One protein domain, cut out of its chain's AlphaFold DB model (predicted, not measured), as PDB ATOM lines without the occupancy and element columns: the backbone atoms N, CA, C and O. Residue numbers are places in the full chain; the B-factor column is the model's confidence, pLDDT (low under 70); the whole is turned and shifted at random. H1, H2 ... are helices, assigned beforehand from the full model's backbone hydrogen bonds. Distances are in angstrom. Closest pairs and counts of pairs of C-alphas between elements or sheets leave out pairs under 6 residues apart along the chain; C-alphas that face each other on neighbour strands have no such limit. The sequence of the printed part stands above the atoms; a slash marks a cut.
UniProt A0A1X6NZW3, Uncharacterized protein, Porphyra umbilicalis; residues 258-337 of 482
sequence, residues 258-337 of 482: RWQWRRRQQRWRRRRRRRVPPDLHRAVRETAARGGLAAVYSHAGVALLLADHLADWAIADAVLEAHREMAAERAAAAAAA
ATOM      1  N   ARG A 258     142.700 135.847 147.006       90.12
ATOM      2  CA  ARG A 258     143.925 136.307 146.306       90.12
ATOM      3  C   ARG A 258     144.657 135.209 145.512       90.12
ATOM      4  O   ARG A 258     145.287 135.486 144.489       90.12
ATOM      5  N   TRP A 259     144.566 133.945 145.936       93.69
ATOM      6  CA  TRP A 259     145.178 132.811 145.234       93.69
ATOM      7  C   TRP A 259     144.524 132.501 143.877       93.69
ATOM      8  O   TRP A 259     145.225 132.084 142.947       93.69
ATOM      9  N   GLN A 260     143.214 132.728 143.715       93.19
ATOM     10  CA  GLN A 260     142.537 132.563 142.423       93.19
ATOM     11  C   GLN A 260     143.039 133.595 141.415       93.19
ATOM     12  O   GLN A 260     143.298 133.258 140.256       93.19
ATOM     13  N   TRP A 261     143.264 134.824 141.878       89.38
ATOM     14  CA  TRP A 261     143.793 135.909 141.058       89.38
ATOM     15  C   TRP A 261     145.217 135.609 140.571       89.38
ATOM     16  O   TRP A 261     145.500 135.665 139.371       89.38
ATOM     17  N   ARG A 262     146.091 135.121 141.465       92.06
ATOM     18  CA  ARG A 262     147.442 134.653 141.098       92.06
ATOM     19  C   ARG A 262     147.414 133.510 140.075       92.06
ATOM     20  O   ARG A 262     148.205 133.510 139.130       92.06
ATOM     21  N   ARG A 263     146.484 132.553 140.199       93.88
ATOM     22  CA  ARG A 263     146.325 131.463 139.213       93.88
ATOM     23  C   ARG A 263     145.842 131.970 137.853       93.88
ATOM     24  O   ARG A 263     146.325 131.477 136.829       93.88
ATOM     25  N   ARG A 264     144.924 132.942 137.819       91.06
ATOM     26  CA  ARG A 264     144.484 133.592 136.572       91.06
ATOM     27  C   ARG A 264     145.648 134.320 135.897       91.06
ATOM     28  O   ARG A 264     145.911 134.047 134.725       91.06
ATOM     29  N   GLN A 265     146.429 135.100 136.646       91.44
ATOM     30  CA  GLN A 265     147.632 135.754 136.118       91.44
ATOM     31  C   GLN A 265     148.665 134.758 135.570       91.44
ATOM     32  O   GLN A 265     149.193 134.944 134.474       91.44
ATOM     33  N   GLN A 266     148.938 133.657 136.276       92.88
ATOM     34  CA  GLN A 266     149.874 132.641 135.783       92.88
ATOM     35  C   GLN A 266     149.378 131.956 134.500       92.88
ATOM     36  O   GLN A 266     150.167 131.714 133.583       92.88
ATOM     37  N   ARG A 267     148.075 131.649 134.401       93.50
ATOM     38  CA  ARG A 267     147.480 131.093 133.172       93.50
ATOM     39  C   ARG A 267     147.582 132.077 132.012       93.50
ATOM     40  O   ARG A 267     147.911 131.655 130.904       93.50
ATOM     41  N   TRP A 268     147.358 133.359 132.271       91.38
ATOM     42  CA  TRP A 268     147.496 134.417 131.278       91.38
ATOM     43  C   TRP A 268     148.945 134.552 130.782       91.38
ATOM     44  O   TRP A 268     149.186 134.457 129.578       91.38
ATOM     45  N   ARG A 269     149.937 134.593 131.686       89.44
ATOM     46  CA  ARG A 269     151.372 134.605 131.322       89.44
ATOM     47  C   ARG A 269     151.772 133.382 130.487       89.44
ATOM     48  O   ARG A 269     152.514 133.504 129.514       89.44
ATOM     49  N   ARG A 270     151.245 132.195 130.816       89.44
ATOM     50  CA  ARG A 270     151.464 130.966 130.027       89.44
ATOM     51  C   ARG A 270     150.823 131.026 128.639       89.44
ATOM     52  O   ARG A 270     151.370 130.435 127.712       89.44
ATOM     53  N   ARG A 271     149.685 131.710 128.481       88.50
ATOM     54  CA  ARG A 271     149.045 131.923 127.173       88.50
ATOM     55  C   ARG A 271     149.831 132.918 126.320       88.50
ATOM     56  O   ARG A 271     150.063 132.602 125.158       88.50
ATOM     57  N   ARG A 272     150.323 134.027 126.891       84.56
ATOM     58  CA  ARG A 272     151.208 134.972 126.177       84.56
ATOM     59  C   ARG A 272     152.470 134.283 125.654       84.56
ATOM     60  O   ARG A 272     152.760 134.362 124.467       84.56
ATOM     61  N   ARG A 273     153.138 133.475 126.486       80.50
ATOM     62  CA  ARG A 273     154.329 132.703 126.066       80.50
ATOM     63  C   ARG A 273     154.072 131.690 124.943       80.50
ATOM     64  O   ARG A 273     155.014 131.280 124.284       80.50
ATOM     65  N   ARG A 274     152.823 131.267 124.726       80.94
ATOM     66  CA  ARG A 274     152.449 130.355 123.629       80.94
ATOM     67  C   ARG A 274     152.057 131.073 122.338       80.94
ATOM     68  O   ARG A 274     151.878 130.396 121.334       80.94
ATOM     69  N   ARG A 275     151.877 132.397 122.372       76.88
ATOM     70  CA  ARG A 275     151.506 133.201 121.200       76.88
ATOM     71  C   ARG A 275     152.705 133.771 120.449       76.88
ATOM     72  O   ARG A 275     152.528 134.157 119.305       76.88
ATOM     73  N   VAL A 276     153.899 133.779 121.044       72.81
ATOM     74  CA  VAL A 276     155.125 134.148 120.326       72.81
ATOM     75  C   VAL A 276     155.522 132.978 119.416       72.81
ATOM     76  O   VAL A 276     155.796 131.888 119.935       72.81
ATOM     77  N   PRO A 277     155.521 133.143 118.081       76.69
ATOM     78  CA  PRO A 277     155.889 132.073 117.168       76.69
ATOM     79  C   PRO A 277     157.357 131.684 117.392       76.69
ATOM     80  O   PRO A 277     158.213 132.570 117.458       76.69
ATOM     81  N   PRO A 278     157.698 130.385 117.477       74.62
ATOM     82  CA  PRO A 278     159.094 129.950 117.599       74.62
ATOM     83  C   PRO A 278     159.956 130.425 116.415       74.62
ATOM     84  O   PRO A 278     161.161 130.615 116.564       74.62
ATOM     85  N   ASP A 279     159.323 130.683 115.271       78.19
ATOM     86  CA  ASP A 279     159.965 131.187 114.059       78.19
ATOM     87  C   ASP A 279     160.474 132.629 114.218       78.19
ATOM     88  O   ASP A 279     161.473 132.991 113.602       78.19
ATOM     89  N   LEU A 280     159.874 133.424 115.112       73.50
ATOM     90  CA  LEU A 280     160.298 134.802 115.378       73.50
ATOM     91  C   LEU A 280     161.621 134.836 116.159       73.50
ATOM     92  O   LEU A 280     162.519 135.607 115.838       73.50
ATOM     93  N   HIS A 281     161.807 133.912 117.108       72.62
ATOM     94  CA  HIS A 281     163.092 133.740 117.797       72.62
ATOM     95  C   HIS A 281     164.200 133.243 116.865       72.62
ATOM     96  O   HIS A 281     165.366 133.596 117.049       72.62
ATOM     97  N   ARG A 282     163.852 132.418 115.872       78.25
ATOM     98  CA  ARG A 282     164.804 131.941 114.868       78.25
ATOM     99  C   ARG A 282     165.198 133.053 113.900       78.25
ATOM    100  O   ARG A 282     166.387 133.211 113.654       78.25
ATOM    101  N   ALA A 283     164.234 133.844 113.430       74.19
ATOM    102  CA  ALA A 283     164.488 134.998 112.576       74.19
ATOM    103  C   ALA A 283     165.418 136.005 113.268       74.19
ATOM    104  O   ALA A 283     166.448 136.346 112.710       74.19
ATOM    105  N   VAL A 284     165.143 136.376 114.525       75.25
ATOM    106  CA  VAL A 284     166.006 137.297 115.292       75.25
ATOM    107  C   VAL A 284     167.437 136.762 115.444       75.25
ATOM    108  O   VAL A 284     168.392 137.519 115.301       75.25
ATOM    109  N   ARG A 285     167.614 135.452 115.673       76.88
ATOM    110  CA  ARG A 285     168.951 134.832 115.758       76.88
ATOM    111  C   ARG A 285     169.676 134.784 114.413       76.88
ATOM    112  O   ARG A 285     170.878 135.022 114.379       76.88
ATOM    113  N   GLU A 286     168.972 134.481 113.325       78.00
ATOM    114  CA  GLU A 286     169.554 134.451 111.977       78.00
ATOM    115  C   GLU A 286     169.936 135.860 111.491       78.00
ATOM    116  O   GLU A 286     170.964 136.009 110.833       78.00
ATOM    117  N   THR A 287     169.179 136.901 111.859       72.31
ATOM    118  CA  THR A 287     169.521 138.296 111.531       72.31
ATOM    119  C   THR A 287     170.663 138.828 112.401       72.31
ATOM    120  O   THR A 287     171.561 139.488 111.884       72.31
ATOM    121  N   ALA A 288     170.700 138.479 113.695       70.25
ATOM    122  CA  ALA A 288     171.816 138.821 114.581       70.25
ATOM    123  C   ALA A 288     173.138 138.161 114.142       70.25
ATOM    124  O   ALA A 288     174.193 138.782 114.213       70.25
ATOM    125  N   ALA A 289     173.082 136.931 113.616       76.88
ATOM    126  CA  ALA A 289     174.253 136.226 113.090       76.88
ATOM    127  C   ALA A 289     174.818 136.831 111.786       76.88
ATOM    128  O   ALA A 289     175.945 136.519 111.417       76.88
ATOM    129  N   ARG A 290     174.063 137.692 111.089       81.25
ATOM    130  CA  ARG A 290     174.483 138.352 109.836       81.25
ATOM    131  C   ARG A 290     175.112 139.736 110.040       81.25
ATOM    132  O   ARG A 290     175.235 140.487 109.083       81.25
ATOM    133  N   GLY A 291     175.495 140.088 111.268       65.75
ATOM    134  CA  GLY A 291     176.222 141.334 111.551       65.75
ATOM    135  C   GLY A 291     175.363 142.604 111.590       65.75
ATOM    136  O   GLY A 291     175.888 143.682 111.832       65.75
ATOM    137  N   GLY A 292     174.039 142.503 111.437       65.69
ATOM    138  CA  GLY A 292     173.110 143.639 111.517       65.69
ATOM    139  C   GLY A 292     172.666 143.990 112.939       65.69
ATOM    140  O   GLY A 292     171.503 144.323 113.143       65.69
ATOM    141  N   LEU A 293     173.532 143.851 113.946       52.38
ATOM    142  CA  LEU A 293     173.121 143.960 115.352       52.38
ATOM    143  C   LEU A 293     172.607 145.375 115.693       52.38
ATOM    144  O   LEU A 293     171.559 145.498 116.313       52.38
ATOM    145  N   ALA A 294     173.235 146.441 115.196       55.00
ATOM    146  CA  ALA A 294     172.791 147.813 115.475       55.00
ATOM    147  C   ALA A 294     171.420 148.155 114.845       55.00
ATOM    148  O   ALA A 294     170.533 148.677 115.520       55.00
ATOM    149  N   ALA A 295     171.196 147.782 113.578       53.59
ATOM    150  CA  ALA A 295     169.928 148.033 112.884       53.59
ATOM    151  C   ALA A 295     168.776 147.164 113.425       53.59
ATOM    152  O   ALA A 295     167.636 147.619 113.524       53.59
ATOM    153  N   VAL A 296     169.069 145.926 113.842       57.31
ATOM    154  CA  VAL A 296     168.069 145.032 114.442       57.31
ATOM    155  C   VAL A 296     167.654 145.511 115.829       57.31
ATOM    156  O   VAL A 296     166.478 145.394 116.144       57.31
ATOM    157  N   TYR A 297     168.544 146.077 116.647       60.69
ATOM    158  CA  TYR A 297     168.145 146.602 117.960       60.69
ATOM    159  C   TYR A 297     167.305 147.881 117.857       60.69
ATOM    160  O   TYR A 297     166.334 148.012 118.599       60.69
ATOM    161  N   SER A 298     167.596 148.757 116.889       64.31
ATOM    162  CA  SER A 298     166.752 149.919 116.574       64.31
ATOM    163  C   SER A 298     165.350 149.484 116.120       64.31
ATOM    164  O   SER A 298     164.349 149.843 116.738       64.31
ATOM    165  N   HIS A 299     165.255 148.628 115.100       63.97
ATOM    166  CA  HIS A 299     163.957 148.245 114.539       63.97
ATOM    167  C   HIS A 299     163.181 147.244 115.403       63.97
ATOM    168  O   HIS A 299     161.957 147.317 115.472       63.97
ATOM    169  N   ALA A 300     163.856 146.324 116.098       72.19
ATOM    170  CA  ALA A 300     163.190 145.431 117.044       72.19
ATOM    171  C   ALA A 300     162.750 146.176 118.308       72.19
ATOM    172  O   ALA A 300     161.717 145.821 118.866       72.19
ATOM    173  N   GLY A 301     163.484 147.209 118.739       80.94
ATOM    174  CA  GLY A 301     163.069 148.095 119.828       80.94
ATOM    175  C   GLY A 301     161.778 148.832 119.485       80.94
ATOM    176  O   GLY A 301     160.808 148.737 120.233       80.94
ATOM    177  N   VAL A 302     161.723 149.458 118.305       69.62
ATOM    178  CA  VAL A 302     160.513 150.134 117.805       69.62
ATOM    179  C   VAL A 302     159.361 149.145 117.608       69.62
ATOM    180  O   VAL A 302     158.253 149.413 118.054       69.62
ATOM    181  N   ALA A 303     159.605 147.965 117.031       71.00
ATOM    182  CA  ALA A 303     158.561 146.954 116.848       71.00
ATOM    183  C   ALA A 303     158.037 146.376 118.177       71.00
ATOM    184  O   ALA A 303     156.861 146.025 118.268       71.00
ATOM    185  N   LEU A 304     158.885 146.265 119.207       76.19
ATOM    186  CA  LEU A 304     158.467 145.839 120.545       76.19
ATOM    187  C   LEU A 304     157.678 146.935 121.266       76.19
ATOM    188  O   LEU A 304     156.671 146.605 121.883       76.19
ATOM    189  N   LEU A 305     158.080 148.202 121.138       74.25
ATOM    190  CA  LEU A 305     157.321 149.353 121.638       74.25
ATOM    191  C   LEU A 305     155.953 149.456 120.957       74.25
ATOM    192  O   LEU A 305     154.945 149.556 121.645       74.25
ATOM    193  N   LEU A 306     155.890 149.321 119.628       75.00
ATOM    194  CA  LEU A 306     154.624 149.310 118.889       75.00
ATOM    195  C   LEU A 306     153.736 148.132 119.308       75.00
ATOM    196  O   LEU A 306     152.531 148.286 119.473       75.00
ATOM    197  N   ALA A 307     154.317 146.944 119.497       74.56
ATOM    198  CA  ALA A 307     153.570 145.768 119.929       74.56
ATOM    199  C   ALA A 307     153.050 145.888 121.371       74.56
ATOM    200  O   ALA A 307     151.989 145.335 121.667       74.56
ATOM    201  N   ASP A 308     153.778 146.573 122.256       83.62
ATOM    202  CA  ASP A 308     153.321 146.866 123.618       83.62
ATOM    203  C   ASP A 308     152.211 147.919 123.589       83.62
ATOM    204  O   ASP A 308     151.146 147.699 124.160       83.62
ATOM    205  N   HIS A 309     152.375 148.970 122.783       71.62
ATOM    206  CA  HIS A 309     151.368 150.015 122.632       71.62
ATOM    207  C   HIS A 309     150.060 149.474 122.032       71.62
ATOM    208  O   HIS A 309     148.980 149.740 122.554       71.62
ATOM    209  N   LEU A 310     150.138 148.618 121.006       81.94
ATOM    210  CA  LEU A 310     148.980 147.909 120.449       81.94
ATOM    211  C   LEU A 310     148.354 146.928 121.454       81.94
ATOM    212  O   LEU A 310     147.145 146.695 121.429       81.94
ATOM    213  N   ALA A 311     149.158 146.330 122.338       82.31
ATOM    214  CA  ALA A 311     148.633 145.479 123.399       82.31
ATOM    215  C   ALA A 311     147.886 146.293 124.463       82.31
ATOM    216  O   ALA A 311     146.892 145.785 124.986       82.31
ATOM    217  N   ASP A 312     148.323 147.518 124.749       81.25
ATOM    218  CA  ASP A 312     147.640 148.445 125.650       81.25
ATOM    219  C   ASP A 312     146.333 148.966 125.044       81.25
ATOM    220  O   ASP A 312     145.311 148.964 125.731       81.25
ATOM    221  N   TRP A 313     146.307 149.268 123.742       84.44
ATOM    222  CA  TRP A 313     145.071 149.592 123.013       84.44
ATOM    223  C   TRP A 313     144.062 148.438 123.041       84.44
ATOM    224  O   TRP A 313     142.905 148.627 123.407       84.44
ATOM    225  N   ALA A 314     144.506 147.205 122.784       83.56
ATOM    226  CA  ALA A 314     143.636 146.033 122.883       83.56
ATOM    227  C   ALA A 314     143.133 145.769 124.319       83.56
ATOM    228  O   ALA A 314     142.092 145.135 124.511       83.56
ATOM    229  N   ILE A 315     143.878 146.204 125.344       81.50
ATOM    230  CA  ILE A 315     143.426 146.159 126.741       81.50
ATOM    231  C   ILE A 315     142.387 147.256 126.991       81.50
ATOM    232  O   ILE A 315     141.374 146.962 127.624       81.50
ATOM    233  N   ALA A 316     142.603 148.473 126.488       73.06
ATOM    234  CA  ALA A 316     141.659 149.581 126.604       73.06
ATOM    235  C   ALA A 316     140.309 149.245 125.948       73.06
ATOM    236  O   ALA A 316     139.272 149.394 126.597       73.06
ATOM    237  N   ASP A 317     140.320 148.674 124.742       82.06
ATOM    238  CA  ASP A 317     139.106 148.217 124.053       82.06
ATOM    239  C   ASP A 317     138.373 147.124 124.834       82.06
ATOM    240  O   ASP A 317     137.164 147.204 125.045       82.06
ATOM    241  N   ALA A 318     139.100 146.128 125.351       83.06
ATOM    242  CA  ALA A 318     138.497 145.068 126.158       83.06
ATOM    243  C   ALA A 318     137.897 145.598 127.475       83.06
ATOM    244  O   ALA A 318     136.914 145.048 127.976       83.06
ATOM    245  N   VAL A 319     138.482 146.651 128.054       80.75
ATOM    246  CA  VAL A 319     137.946 147.328 129.244       80.75
ATOM    247  C   VAL A 319     136.700 148.140 128.886       80.75
ATOM    248  O   VAL A 319     135.712 148.062 129.617       80.75
ATOM    249  N   LEU A 320     136.702 148.860 127.763       84.75
ATOM    250  CA  LEU A 320     135.537 149.596 127.262       84.75
ATOM    251  C   LEU A 320     134.365 148.661 126.951       84.75
ATOM    252  O   LEU A 320     133.231 148.949 127.338       84.75
ATOM    253  N   GLU A 321     134.623 147.520 126.317       89.44
ATOM    254  CA  GLU A 321     133.596 146.524 126.018       89.44
ATOM    255  C   GLU A 321     133.028 145.893 127.298       89.44
ATOM    256  O   GLU A 321     131.810 145.839 127.465       89.44
ATOM    257  N   ALA A 322     133.881 145.563 128.276       85.50
ATOM    258  CA  ALA A 322     133.423 145.111 129.592       85.50
ATOM    259  C   ALA A 322     132.587 146.179 130.328       85.50
ATOM    260  O   ALA A 322     131.619 145.852 131.018       85.50
ATOM    261  N   HIS A 323     132.925 147.464 130.182       88.19
ATOM    262  CA  HIS A 323     132.126 148.563 130.728       88.19
ATOM    263  C   HIS A 323     130.762 148.693 130.041       88.19
ATOM    264  O   HIS A 323     129.769 148.934 130.732       88.19
ATOM    265  N   ARG A 324     130.687 148.495 128.720       91.94
ATOM    266  CA  ARG A 324     129.421 148.483 127.966       91.94
ATOM    267  C   ARG A 324     128.535 147.305 128.366       91.94
ATOM    268  O   ARG A 324     127.344 147.511 128.587       91.94
ATOM    269  N   GLU A 325     129.104 146.113 128.542       90.94
ATOM    270  CA  GLU A 325     128.372 144.944 129.054       90.94
ATOM    271  C   GLU A 325     127.816 145.207 130.461       90.94
ATOM    272  O   GLU A 325     126.621 145.029 130.695       90.94
ATOM    273  N   MET A 326     128.635 145.732 131.381       88.12
ATOM    274  CA  MET A 326     128.171 146.097 132.728       88.12
ATOM    275  C   MET A 326     127.089 147.188 132.708       88.12
ATOM    276  O   MET A 326     126.172 147.165 133.530       88.12
ATOM    277  N   ALA A 327     127.178 148.155 131.792       87.44
ATOM    278  CA  ALA A 327     126.154 149.185 131.626       87.44
ATOM    279  C   ALA A 327     124.837 148.594 131.099       87.44
ATOM    280  O   ALA A 327     123.771 148.928 131.621       87.44
ATOM    281  N   ALA A 328     124.903 147.673 130.134       89.62
ATOM    282  CA  ALA A 328     123.738 146.964 129.612       89.62
ATOM    283  C   ALA A 328     123.067 146.090 130.686       89.62
ATOM    284  O   ALA A 328     121.844 146.111 130.818       89.62
ATOM    285  N   GLU A 329     123.848 145.386 131.512       93.88
ATOM    286  CA  GLU A 329     123.321 144.614 132.647       93.88
ATOM    287  C   GLU A 329     122.619 145.511 133.675       93.88
ATOM    288  O   GLU A 329     121.535 145.173 134.160       93.88
ATOM    289  N   ARG A 330     123.187 146.686 133.981       91.94
ATOM    290  CA  ARG A 330     122.553 147.671 134.874       91.94
ATOM    291  C   ARG A 330     121.264 148.234 134.287       91.94
ATOM    292  O   ARG A 330     120.287 148.370 135.018       91.94
ATOM    293  N   ALA A 331     121.241 148.530 132.989       90.81
ATOM    294  CA  ALA A 331     120.042 149.002 132.303       90.81
ATOM    295  C   ALA A 331     118.937 147.930 132.302       90.81
ATOM    296  O   ALA A 331     117.786 148.233 132.611       90.81
ATOM    297  N   ALA A 332     119.290 146.667 132.048       90.75
ATOM    298  CA  ALA A 332     118.356 145.546 132.119       90.75
ATOM    299  C   ALA A 332     117.814 145.334 133.546       90.75
ATOM    300  O   ALA A 332     116.614 145.123 133.726       90.75
ATOM    301  N   ALA A 333     118.670 145.449 134.565       89.56
ATOM    302  CA  ALA A 333     118.253 145.373 135.964       89.56
ATOM    303  C   ALA A 333     117.321 146.533 136.356       89.56
ATOM    304  O   ALA A 333     116.323 146.311 137.041       89.56
ATOM    305  N   ALA A 334     117.600 147.752 135.885       90.31
ATOM    306  CA  ALA A 334     116.744 148.915 136.110       90.31
ATOM    307  C   ALA A 334     115.376 148.760 135.426       90.31
ATOM    308  O   ALA A 334     114.349 149.035 136.044       90.31
ATOM    309  N   ALA A 335     115.340 148.248 134.191       90.00
ATOM    310  CA  ALA A 335     114.095 147.953 133.485       90.00
ATOM    311  C   ALA A 335     113.268 146.867 134.197       90.00
ATOM    312  O   ALA A 335     112.054 147.008 134.340       90.00
ATOM    313  N   ALA A 336     113.916 145.815 134.705       90.25
ATOM    314  CA  ALA A 336     113.247 144.778 135.489       90.25
ATOM    315  C   ALA A 336     112.691 145.323 136.818       90.25
ATOM    316  O   ALA A 336     111.573 144.980 137.204       90.25
ATOM    317  N   ALA A 337     113.432 146.208 137.493       89.50
ATOM    318  CA  ALA A 337     112.964 146.877 138.705       89.50
ATOM    319  C   ALA A 337     111.770 147.805 138.425       89.50
ATOM    320  O   ALA A 337     110.801 147.793 139.181       89.50
TER     321      ALA A 337
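AT A GLANCE: This is residues 258 to 337 of the 482 residues of an uncharacterized protein of Porphyra umbilicalis (UniProt A0A1X6NZW3). One long helix, H3, makes the length of an open hook; by its first residues a tight corner joins it to the short H2, and H1, before H2, makes the rest of a second arm, clear of H3. The printed part has 80 residues, in the order H1, H2, H3, with no named strand: all helix. It is extended, with a radius of gyration of the C-alphas of 20.2 A and spans of 69 by 27 by 20 A.

HOW THE PARTS SIT: H3, residues 293 to 337, and H2, residues 278 to 288, only just touch, with 3 pairs of C-alphas within 8 A, and only at the corner by their link. The closest C-alphas are those of Ala 288 and Val 296, 7.3 A apart; of H3, residues 293 to 296 alone touch H2. The two run opposite ways at a shallow tilt of 29 degrees. H1, residues 258 to 275, is apart from both. In these three helices every O i to N i+4 pair is within hydrogen-bond range.

IN THESE COORDINATES: H3 is 64.6 A long and ends at C-alpha 337 (112.964, 146.877, 138.705). H2 is 15.8 A long. H1 is 26.4 A long and begins at C-alpha 258 (143.925, 136.307, 146.306).

THE WHOLE: The C-alphas farthest apart, of Gly 291 and Ala 337, are 69.1 A apart. The printed part has no cut, and both links are tight. Residues 258 to 283 and 301 to 337 stand free. The pLDDT is under 70 at residues 291 to 299 and 302.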